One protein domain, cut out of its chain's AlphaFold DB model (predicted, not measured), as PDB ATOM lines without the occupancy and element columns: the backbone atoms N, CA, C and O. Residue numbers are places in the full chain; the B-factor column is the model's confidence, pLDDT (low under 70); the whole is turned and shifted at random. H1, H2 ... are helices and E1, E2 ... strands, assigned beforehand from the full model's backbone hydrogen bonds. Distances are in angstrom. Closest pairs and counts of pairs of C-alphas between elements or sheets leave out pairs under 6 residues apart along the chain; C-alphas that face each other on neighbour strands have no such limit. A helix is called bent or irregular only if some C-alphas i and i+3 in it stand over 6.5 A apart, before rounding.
ATOM      1  N   LEU A  11     238.607  79.247 295.886       87.50
ATOM      2  CA  LEU A  11     237.321  79.835 296.263       87.50
ATOM      3  C   LEU A  11     236.281  78.741 296.514       87.50
ATOM      4  O   LEU A  11     235.896  78.016 295.595       87.50
ATOM      5  N   GLY A  12     235.811  78.646 297.756       86.25
ATOM      6  CA  GLY A  12     234.685  77.802 298.149       86.25
ATOM      7  C   GLY A  12     233.366  78.483 297.802       86.25
ATOM      8  O   GLY A  12     232.782  79.151 298.649       86.25
ATOM      9  N   ASN A  13     232.917  78.358 296.552       87.12
ATOM     10  CA  ASN A  13     231.635  78.919 296.111       87.12
ATOM     11  C   ASN A  13     230.442  78.087 296.636       87.12
ATOM     12  O   ASN A  13     230.555  76.872 296.791       87.12
ATOM     13  N   LYS A  14     229.273  78.728 296.771       79.00
ATOM     14  CA  LYS A  14     227.985  78.172 297.241       79.00
ATOM     15  C   LYS A  14     227.922  77.875 298.745       79.00
ATOM     16  O   LYS A  14     227.325  76.880 299.157       79.00
ATOM     17  N   CYS A  15     228.479  78.756 299.581       75.25
ATOM     18  CA  CYS A  15     228.357  78.627 301.040       75.25
ATOM     19  C   CYS A  15     226.902  78.704 301.569       75.25
ATOM     20  O   CYS A  15     226.665  78.413 302.736       75.25
ATOM     21  N   ASP A  16     225.922  79.059 300.725       77.50
ATOM     22  CA  ASP A  16     224.489  79.052 301.045       77.50
ATOM     23  C   ASP A  16     223.888  77.645 301.228       77.50
ATOM     24  O   ASP A  16     222.892  77.500 301.932       77.50
ATOM     25  N   ALA A  17     224.495  76.598 300.662       75.19
ATOM     26  CA  ALA A  17     224.019  75.216 300.782       75.19
ATOM     27  C   ALA A  17     224.704  74.456 301.937       75.19
ATOM     28  O   ALA A  17     225.219  73.354 301.745       75.19
ATOM     29  N   ALA A  18     224.717  75.043 303.140       73.38
ATOM     30  CA  ALA A  18     225.382  74.469 304.316       73.38
ATOM     31  C   ALA A  18     224.886  73.050 304.675       73.38
ATOM     32  O   ALA A  18     225.674  72.223 305.124       73.38
ATOM     33  N   GLU A  19     223.613  72.741 304.413       73.00
ATOM     34  CA  GLU A  19     223.004  71.423 304.665       73.00
ATOM     35  C   GLU A  19     223.451  70.331 303.673       73.00
ATOM     36  O   GLU A  19     223.393  69.147 303.989       73.00
ATOM     37  N   LEU A  20     223.929  70.709 302.480       78.69
ATOM     38  CA  LEU A  20     224.444  69.787 301.453       78.69
ATOM     39  C   LEU A  20     225.981  69.802 301.376       78.69
ATOM     40  O   LEU A  20     226.577  69.330 300.403       78.69
ATOM     41  N   ARG A  21     226.638  70.366 302.394       82.69
ATOM     42  CA  ARG A  21     228.079  70.609 302.429       82.69
ATOM     43  C   ARG A  21     228.873  69.298 302.480       82.69
ATOM     44  O   ARG A  21     228.946  68.646 303.511       82.69
ATOM     45  N   GLN A  22     229.512  68.951 301.361       82.06
ATOM     46  CA  GLN A  22     230.361  67.754 301.228       82.06
ATOM     47  C   GLN A  22     231.801  67.938 301.741       82.06
ATOM     48  O   GLN A  22     232.493  66.953 301.951       82.06
ATOM     49  N   VAL A  23     232.268  69.183 301.892       83.50
ATOM     50  CA  VAL A  23     233.641  69.511 302.319       83.50
ATOM     51  C   VAL A  23     233.570  70.560 303.418       83.50
ATOM     52  O   VAL A  23     232.967  71.624 303.231       83.50
ATOM     53  N   THR A  24     234.170  70.286 304.572       85.31
ATOM     54  CA  THR A  24     234.190  71.233 305.695       85.31
ATOM     55  C   THR A  24     235.093  72.439 305.406       85.31
ATOM     56  O   THR A  24     235.970  72.395 304.541       85.31
ATOM     57  N   THR A  25     234.879  73.561 306.103       83.50
ATOM     58  CA  THR A  25     235.756  74.746 305.984       83.50
ATOM     59  C   THR A  25     237.202  74.405 306.355       83.50
ATOM     60  O   THR A  25     238.128  74.898 305.712       83.50
ATOM     61  N   ASP A  26     237.390  73.526 307.344       84.75
ATOM     62  CA  ASP A  26     238.709  73.092 307.800       84.75
ATOM     63  C   ASP A  26     239.440  72.255 306.740       84.75
ATOM     64  O   ASP A  26     240.562  72.594 306.379       84.75
ATOM     65  N   GLU A  27     238.792  71.254 306.132       86.69
ATOM     66  CA  GLU A  27     239.385  70.488 305.020       86.69
ATOM     67  C   GLU A  27     239.743  71.382 303.823       86.69
ATOM     68  O   GLU A  27     240.821  71.242 303.240       86.69
ATOM     69  N   GLY A  28     238.879  72.346 303.482       84.38
ATOM     70  CA  GLY A  28     239.163  73.344 302.446       84.38
ATOM     71  C   GLY A  28     240.400  74.190 302.764       84.38
ATOM     72  O   GLY A  28     241.239  74.422 301.888       84.38
ATOM     73  N   ALA A  29     240.565  74.589 304.029       81.62
ATOM     74  CA  ALA A  29     241.736  75.315 304.505       81.62
ATOM     75  C   ALA A  29     243.001  74.436 304.550       81.62
ATOM     76  O   ALA A  29     244.062  74.884 304.117       81.62
ATOM     77  N   GLN A  30     242.915  73.180 305.002       86.00
ATOM     78  CA  GLN A  30     244.031  72.223 304.991       86.00
ATOM     79  C   GLN A  30     244.528  71.949 303.563       86.00
ATOM     80  O   GLN A  30     245.740  71.937 303.313       86.00
ATOM     81  N   LEU A  31     243.609  71.795 302.606       86.62
ATOM     82  CA  LEU A  31     243.933  71.625 301.192       86.62
ATOM     83  C   LEU A  31     244.654  72.865 300.641       86.62
ATOM     84  O   LEU A  31     245.707  72.751 300.015       86.62
ATOM     85  N   ALA A  32     244.131  74.058 300.925       84.50
ATOM     86  CA  ALA A  32     244.732  75.319 300.504       84.50
ATOM     87  C   ALA A  32     246.130  75.544 301.108       84.50
ATOM     88  O   ALA A  32     247.053  75.922 300.384       84.50
ATOM     89  N   ASN A  33     246.320  75.213 302.389       82.88
ATOM     90  CA  ASN A  33     247.625  75.222 303.059       82.88
ATOM     91  C   ASN A  33     248.614  74.262 302.379       82.88
ATOM     92  O   ASN A  33     249.757  74.640 302.118       82.88
ATOM     93  N   SER A  34     248.164  73.055 302.019       85.62
ATOM     94  CA  SER A  34     248.976  72.050 301.314       85.62
ATOM     95  C   SER A  34     249.443  72.535 299.936       85.62
ATOM     96  O   SER A  34     250.574  72.272 299.533       85.62
ATOM     97  N   PHE A  35     248.607  73.305 299.232       81.31
ATOM     98  CA  PHE A  35     248.966  73.962 297.971       81.31
ATOM     99  C   PHE A  35     249.620  75.347 298.143       81.31
ATOM    100  O   PHE A  35     250.006  75.956 297.148       81.31
ATOM    101  N   SER A  36     249.764  75.843 299.379       80.38
ATOM    102  CA  SER A  36     250.243  77.198 299.707       80.38
ATOM    103  C   SER A  36     249.487  78.326 298.980       80.38
ATOM    104  O   SER A  36     250.076  79.340 298.606       80.38
ATOM    105  N   ILE A  37     248.175  78.156 298.783       83.62
ATOM    106  CA  ILE A  37     247.279  79.139 298.156       83.62
ATOM    107  C   ILE A  37     246.286  79.709 299.180       83.62
ATOM    108  O   ILE A  37     245.884  78.996 300.097       83.62
ATOM    109  N   PRO A  38     245.847  80.973 299.042       81.94
ATOM    110  CA  PRO A  38     244.776  81.520 299.869       81.94
ATOM    111  C   PRO A  38     243.441  80.796 299.616       81.94
ATOM    112  O   PRO A  38     243.130  80.448 298.475       81.94
ATOM    113  N   PHE A  39     242.643  80.621 300.673       84.50
ATOM    114  CA  PHE A  39     241.273  80.098 300.633       84.50
ATOM    115  C   PHE A  39     240.274  81.162 301.086       84.50
ATOM    116  O   PHE A  39     240.552  81.904 302.028       84.50
ATOM    117  N   LEU A  40     239.108  81.223 300.440       84.75
ATOM    118  CA  LEU A  40     237.979  82.046 300.877       84.75
ATOM    119  C   LEU A  40     236.656  81.401 300.459       84.75
ATOM    120  O   LEU A  40     236.516  80.937 299.328       84.75
ATOM    121  N   GLU A  41     235.672  81.409 301.353       84.50
ATOM    122  CA  GLU A  41     234.302  81.002 301.036       84.50
ATOM    123  C   GLU A  41     233.492  82.183 300.501       84.50
ATOM    124  O   GLU A  41     233.534  83.283 301.058       84.50
ATOM    125  N   THR A  42     232.744  81.949 299.423       86.25
ATOM    126  CA  THR A  42     231.900  82.949 298.759       86.25
ATOM    127  C   THR A  42     230.534  82.354 298.406       86.25
ATOM    128  O   THR A  42     230.385  81.147 298.200       86.25
ATOM    129  N   SER A  43     229.510  83.200 298.286       84.25
ATOM    130  CA  SER A  43     228.266  82.810 297.616       84.25
ATOM    131  C   SER A  43     228.010  83.740 296.445       84.25
ATOM    132  O   SER A  43     227.643  84.900 296.622       84.25
ATOM    133  N   ALA A  44     228.138  83.204 295.230       81.06
ATOM    134  CA  ALA A  44     227.713  83.900 294.020       81.06
ATOM    135  C   ALA A  44     226.195  84.184 293.991       81.06
ATOM    136  O   ALA A  44     225.758  85.065 293.259       81.06
ATOM    137  N   LYS A  45     225.392  83.452 294.780       79.50
ATOM    138  CA  LYS A  45     223.934  83.621 294.870       79.50
ATOM    139  C   LYS A  45     223.544  84.781 295.790       79.50
ATOM    140  O   LYS A  45     222.641  85.539 295.453       79.50
ATOM    141  N   SER A  46     224.232  84.921 296.923       78.56
ATOM    142  CA  SER A  46     223.975  85.974 297.919       78.56
ATOM    143  C   SER A  46     224.896  87.197 297.780       78.56
ATOM    144  O   SER A  46     224.783  88.136 298.560       78.56
ATOM    145  N   GLY A  47     225.855  87.174 296.845       80.12
ATOM    146  CA  GLY A  47     226.892  88.205 296.677       80.12
ATOM    147  C   GLY A  47     227.962  88.227 297.782       80.12
ATOM    148  O   GLY A  47     228.906  89.011 297.724       80.12
ATOM    149  N   THR A  48     227.850  87.366 298.793       80.19
ATOM    150  CA  THR A  48     228.676  87.405 300.006       80.19
ATOM    151  C   THR A  48     230.135  87.042 299.714       80.19
ATOM    152  O   THR A  48     230.413  86.020 299.081       80.19
ATOM    153  N   ASN A  49     231.060  87.876 300.205       78.25
ATOM    154  CA  ASN A  49     232.523  87.785 300.055       78.25
ATOM    155  C   ASN A  49     233.057  87.811 298.607       78.25
ATOM    156  O   ASN A  49     234.261  87.646 298.398       78.25
ATOM    157  N   VAL A  50     232.204  88.029 297.597       84.12
ATOM    158  CA  VAL A  50     232.617  88.038 296.184       84.12
ATOM    159  C   VAL A  50     233.543  89.226 295.902       84.12
ATOM    160  O   VAL A  50     234.641  89.040 295.381       84.12
ATOM    161  N   ASP A  51     233.152  90.431 296.321       87.00
ATOM    162  CA  ASP A  51     233.973  91.639 296.184       87.00
ATOM    163  C   ASP A  51     235.329  91.524 296.885       87.00
ATOM    164  O   ASP A  51     236.355  91.930 296.337       87.00
ATOM    165  N   ASP A  52     235.363  90.958 298.089       82.69
ATOM    166  CA  ASP A  52     236.594  90.871 298.874       82.69
ATOM    167  C   ASP A  52     237.552  89.804 298.330       82.69
ATOM    168  O   ASP A  52     238.766  90.024 298.341       82.69
ATOM    169  N   ALA A  53     237.032  88.729 297.721       86.12
ATOM    170  CA  ALA A  53     237.829  87.795 296.924       86.12
ATOM    171  C   ALA A  53     238.562  88.515 295.776       86.12
ATOM    172  O   ALA A  53     239.780  88.378 295.627       86.12
ATOM    173  N   PHE A  54     237.842  89.331 294.995       86.62
ATOM    174  CA  PHE A  54     238.424  90.078 293.877       86.62
ATOM    175  C   PHE A  54     239.400  91.169 294.337       86.62
ATOM    176  O   PHE A  54     240.504  91.262 293.794       86.62
ATOM    177  N   LYS A  55     239.054  91.954 295.368       85.38
ATOM    178  CA  LYS A  55     239.951  92.968 295.956       85.38
ATOM    179  C   LYS A  55     241.238  92.336 296.482       85.38
ATOM    180  O   LYS A  55     242.318  92.890 296.273       85.38
ATOM    181  N   MET A  56     241.142  91.192 297.161       82.44
ATOM    182  CA  MET A  56     242.306  90.496 297.697       82.44
ATOM    183  C   MET A  56     243.201  89.976 296.567       82.44
ATOM    184  O   MET A  56     244.394  90.273 296.566       82.44
ATOM    185  N   LEU A  57     242.637  89.301 295.560       84.06
ATOM    186  CA  LEU A  57     243.392  88.827 294.394       84.06
ATOM    187  C   LEU A  57     244.090  89.978 293.641       84.06
ATOM    188  O   LEU A  57     245.266  89.864 293.293       84.06
ATOM    189  N   ALA A  58     243.412  91.114 293.456       86.38
ATOM    190  CA  ALA A  58     243.997  92.304 292.838       86.38
ATOM    191  C   ALA A  58     245.182  92.866 293.650       86.38
ATOM    192  O   ALA A  58     246.223  93.195 293.072       86.38
ATOM    193  N   LYS A  59     245.070  92.919 294.988       82.00
ATOM    194  CA  LYS A  59     246.178  93.301 295.884       82.00
ATOM    195  C   LYS A  59     247.366  92.336 295.762       82.00
ATOM    196  O   LYS A  59     248.495  92.804 295.637       82.00
ATOM    197  N   TYR A  60     247.131  91.019 295.733       79.19
ATOM    198  CA  TYR A  60     248.191  90.014 295.540       79.19
ATOM    199  C   TYR A  60     248.952  90.217 294.222       79.19
ATOM    200  O   TYR A  60     250.185  90.233 294.219       79.19
ATOM    201  N   ILE A  61     248.236  90.431 293.112       83.06
ATOM    202  CA  ILE A  61     248.847  90.675 291.796       83.06
ATOM    203  C   ILE A  61     249.682  91.964 291.815       83.06
ATOM    204  O   ILE A  61     250.830  91.944 291.367       83.06
ATOM    205  N   LYS A  62     249.152  93.058 292.385       82.50
ATOM    206  CA  LYS A  62     249.873  94.335 292.519       82.50
ATOM    207  C   LYS A  62     251.191  94.165 293.285       82.50
ATOM    208  O   LYS A  62     252.246  94.495 292.749       82.50
ATOM    209  N   VAL A  63     251.154  93.562 294.476       80.00
ATOM    210  CA  VAL A  63     252.358  93.333 295.300       80.00
ATOM    211  C   VAL A  63     253.365  92.421 294.589       80.00
ATOM    212  O   VAL A  63     254.576  92.642 294.670       80.00
ATOM    213  N   LYS A  64     252.898  91.409 293.844       77.94
ATOM    214  CA  LYS A  64     253.770  90.540 293.039       77.94
ATOM    215  C   LYS A  64     254.473  91.306 291.914       77.94
ATOM    216  O   LYS A  64     255.651  91.054 291.671       77.94
ATOM    217  N   MET A  65     253.782  92.232 291.250       78.38
ATOM    218  CA  MET A  65     254.373  93.106 290.230       78.38
ATOM    219  C   MET A  65     255.388  94.081 290.842       78.38
ATOM    220  O   MET A  65     256.499  94.201 290.331       78.38
ATOM    221  N   GLU A  66     255.063  94.700 291.979       77.81
ATOM    222  CA  GLU A  66     255.956  95.618 292.704       77.81
ATOM    223  C   GLU A  66     257.246  94.921 293.179       77.81
ATOM    224  O   GLU A  66     258.340  95.461 293.005       77.81
ATOM    225  N   ARG A  67     257.161  93.671 293.665       70.31
ATOM    226  CA  ARG A  67     258.343  92.850 294.004       70.31
ATOM    227  C   ARG A  67     259.263  92.546 292.817       70.31
ATOM    228  O   ARG A  67     260.439  92.283 293.040       70.31
ATOM    229  N   ARG A  68     258.779  92.570 291.568       68.56
ATOM    230  CA  ARG A  68     259.666  92.434 290.391       68.56
ATOM    231  C   ARG A  68     260.448  93.708 290.092       68.56
ATOM    232  O   ARG A  68     261.479  93.627 289.436       68.56
ATOM    233  N   MET A  69     259.965  94.856 290.566       65.81
ATOM    234  CA  MET A  69     260.605  96.160 290.374       65.81
ATOM    235  C   MET A  69     261.565  96.513 291.521       65.81
ATOM    236  O   MET A  69     262.552  97.206 291.297       65.81
ATOM    237  N   CYS A  70     261.321  96.008 292.736       50.22
ATOM    238  CA  CYS A  70     262.217  96.160 293.883       50.22
ATOM    239  C   CYS A  70     262.646  94.793 294.428       50.22
ATOM    240  O   CYS A  70     261.870  94.108 295.096       50.22
ATOM    241  N   ASN A  71     263.912  94.424 294.202       49.19
ATOM    242  CA  ASN A  71     264.482  93.136 294.607       49.19
ATOM    243  C   ASN A  71     264.840  93.077 296.111       49.19
ATOM    244  O   ASN A  71     265.927  92.648 296.496       49.19
ATOM    245  N   SER A  72     263.925  93.528 296.973       43.16
ATOM    246  CA  SER A  72     263.986  93.283 298.414       43.16
ATOM    247  C   SER A  72     263.214  92.011 298.727       43.16
ATOM    248  O   SER A  72     262.024  91.906 298.425       43.16
ATOM    249  N   ALA A  73     263.885  91.045 299.354       46.12
ATOM    250  CA  ALA A  73     263.332  89.740 299.692       46.12
ATOM    251  C   ALA A  73     262.307  89.817 300.839       46.12
ATOM    252  O   ALA A  73     262.496  89.233 301.908       46.12
ATOM    253  N   VAL A  74     261.173  90.480 300.597       46.84
ATOM    254  CA  VAL A  74     259.968  90.346 301.414       46.84
ATOM    255  C   VAL A  74     259.408  88.947 301.162       46.84
ATOM    256  O   VAL A  74     258.396  88.763 300.484       46.84
ATOM    257  N   LYS A  75     260.037  87.948 301.798       37.69
ATOM    258  CA  LYS A  75     259.414  86.677 302.195       37.69
ATOM    259  C   LYS A  75     258.367  86.940 303.285       37.69
ATOM    260  O   LYS A  75     258.319  86.267 304.309       37.69
ATOM    261  N   GLY A  76     257.514  87.933 303.043       39.28
ATOM    262  CA  GLY A  76     256.245  88.069 303.713       39.28
ATOM    263  C   GLY A  76     255.429  86.866 303.290       39.28
ATOM    264  O   GLY A  76     254.797  86.881 302.230       39.28
ATOM    265  N   GLN A  77     255.483  85.828 304.126       38.28
ATOM    266  CA  GLN A  77     254.340  84.966 304.348       38.28
ATOM    267  C   GLN A  77     253.187  85.915 304.670       38.28
ATOM    268  O   GLN A  77     253.045  86.362 305.808       38.28
ATOM    269  N   TYR A  78     252.400  86.278 303.657       39.38
ATOM    270  CA  TYR A  78     251.075  86.815 303.901       39.38
ATOM    271  C   TYR A  78     250.323  85.673 304.568       39.38
ATOM    272  O   TYR A  78     249.782  84.803 303.887       39.38
ATOM    273  N   ARG A  79     250.363  85.643 305.908       38.16
ATOM    274  CA  ARG A  79     249.401  84.893 306.701       38.16
ATOM    275  C   ARG A  79     248.049  85.404 306.239       38.16
ATOM    276  O   ARG A  79     247.652  86.509 306.603       38.16
ATOM    277  N   VAL A  80     247.380  84.611 305.409       38.72
ATOM    278  CA  VAL A  80     245.935  84.714 305.274       38.72
ATOM    279  C   VAL A  80     245.381  84.721 306.700       38.72
ATOM    280  O   VAL A  80     245.750  83.831 307.476       38.72
ATOM    281  N   PRO A  81     244.600  85.739 307.103       40.34
ATOM    282  CA  PRO A  81     243.988  85.732 308.423       40.34
ATOM    283  C   PRO A  81     243.191  84.432 308.549       40.34
ATOM    284  O   PRO A  81     242.444  84.079 307.634       40.34
ATOM    285  N   GLN A  82     243.411  83.674 309.628       35.44
ATOM    286  CA  GLN A  82     242.829  82.340 309.796       35.44
ATOM    287  C   GLN A  82     241.323  82.430 310.060       35.44
ATOM    288  O   GLN A  82     240.902  82.339 311.209       35.44
ATOM    289  N   TYR A  83     240.546  82.623 308.988       42.94
ATOM    290  CA  TYR A  83     239.112  82.342 308.802       42.94
ATOM    291  C   TYR A  83     238.130  82.735 309.927       42.94
ATOM    292  O   TYR A  83     236.979  82.308 309.928       42.94
ATOM    293  N   SER A  84     238.548  83.564 310.876       38.75
ATOM    294  CA  SER A  84     237.811  83.900 312.086       38.75
ATOM    295  C   SER A  84     238.097  85.349 312.462       38.75
ATOM    296  O   SER A  84     239.221  85.830 312.338       38.75
ATOM    297  N   THR A  85     237.039  86.050 312.869       34.94
ATOM    298  CA  THR A  85     236.980  87.506 313.086       34.94
ATOM    299  C   THR A  85     237.315  88.359 311.856       34.94
ATOM    300  O   THR A  85     238.459  88.666 311.535       34.94
ATOM    301  N   PHE A  86     236.240  88.796 311.195       43.84
ATOM    302  CA  PHE A  86     236.207  90.045 310.442       43.84
ATOM    303  C   PHE A  86     236.597  91.178 311.405       43.84
ATOM    304  O   PHE A  86     235.812  91.518 312.288       43.84
TER     305      PHE A  86
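This is residues 11 to 86 of the 138 residues of the protein "Ras family protein" of Fasciola hepatica (UniProt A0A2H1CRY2). A very short parallel pair of strands, E1 and E2, lies between two helices that run nearly alongside the longest axis: the shorter H1 on one side, and the long H2 on the other, near the strands with residues 50 to 53. The far part of H2 sticks out as an arm, and the unnamed tail of residues 70 to 86 turns at its end and folds back toward the body; residues 61 to 76 stand free. The printed part has 76 residues, with two named strands and two named helices in the order E1, H1, E2, H2; the class is mostly helix, with 37 residues, under half, in named elements. The whole is loose, with a radius of gyration of the C-alphas of 14.7 A, and elongated, spanning 48 by 25 by 21 A.

Find C-alpha 11 at (237.321, 79.835, 296.263), where E1 begins; it holds residues 11 to 13. Go on to Thr 25, where H1 begins, and read residues 25 to 34, 14.3 A from first to last C-alpha. Next comes E2, residues 39 to 42, 10.0 A long, with C-alpha 39 at (241.273, 80.098, 300.633). Then look for H2, residues 50 to 69, 29.7 A long, which ends with C-alpha 69 at (260.605, 96.160, 290.374). Neither helix is bent.

Begin at the sheet of E1 and E2, which are parallel, with 24 degrees between their directions. Look at N 12 and O 40, 2.9 A apart, and at N 42 and O 12, also 2.9 A apart, both within hydrogen-bond range; C-alphas 12 and 41 face each other at 4.3 A. E1, H1 and E2 form a strand-helix-strand unit, two parallel neighbour strands with a helix between them along the chain, and its crossover is right-handed. The closest C-alphas of H1 and E2 are those of Ala 32 and Phe 39, 5.9 A apart. For E2 and H2 they are those of Thr 42 and Val 50, 5.7 A apart. H1 and H2 are apart, and E1 and H2 are only just apart, at 8.0 A between their closest C-alphas. In H1 every O i to N i+4 pair is within hydrogen-bond range, and in H2 15 of 16 are.

The C-alphas farthest apart are those of Glu 19 and Asn 71, at 47.9 A. Without residues 61 to 76, the body spans 34 by 24 by 21 A. The printed part has no cut; the link from E1 to H1 is long, with 11 residues, that from H1 to E2 tight, and that from E2 to H2 short. Mean pLDDT of the printed part is 72.6; look at the B-factors of residues 68 to 86, of which 68 and 69 belong to H2, and you find the model's confidence under 70.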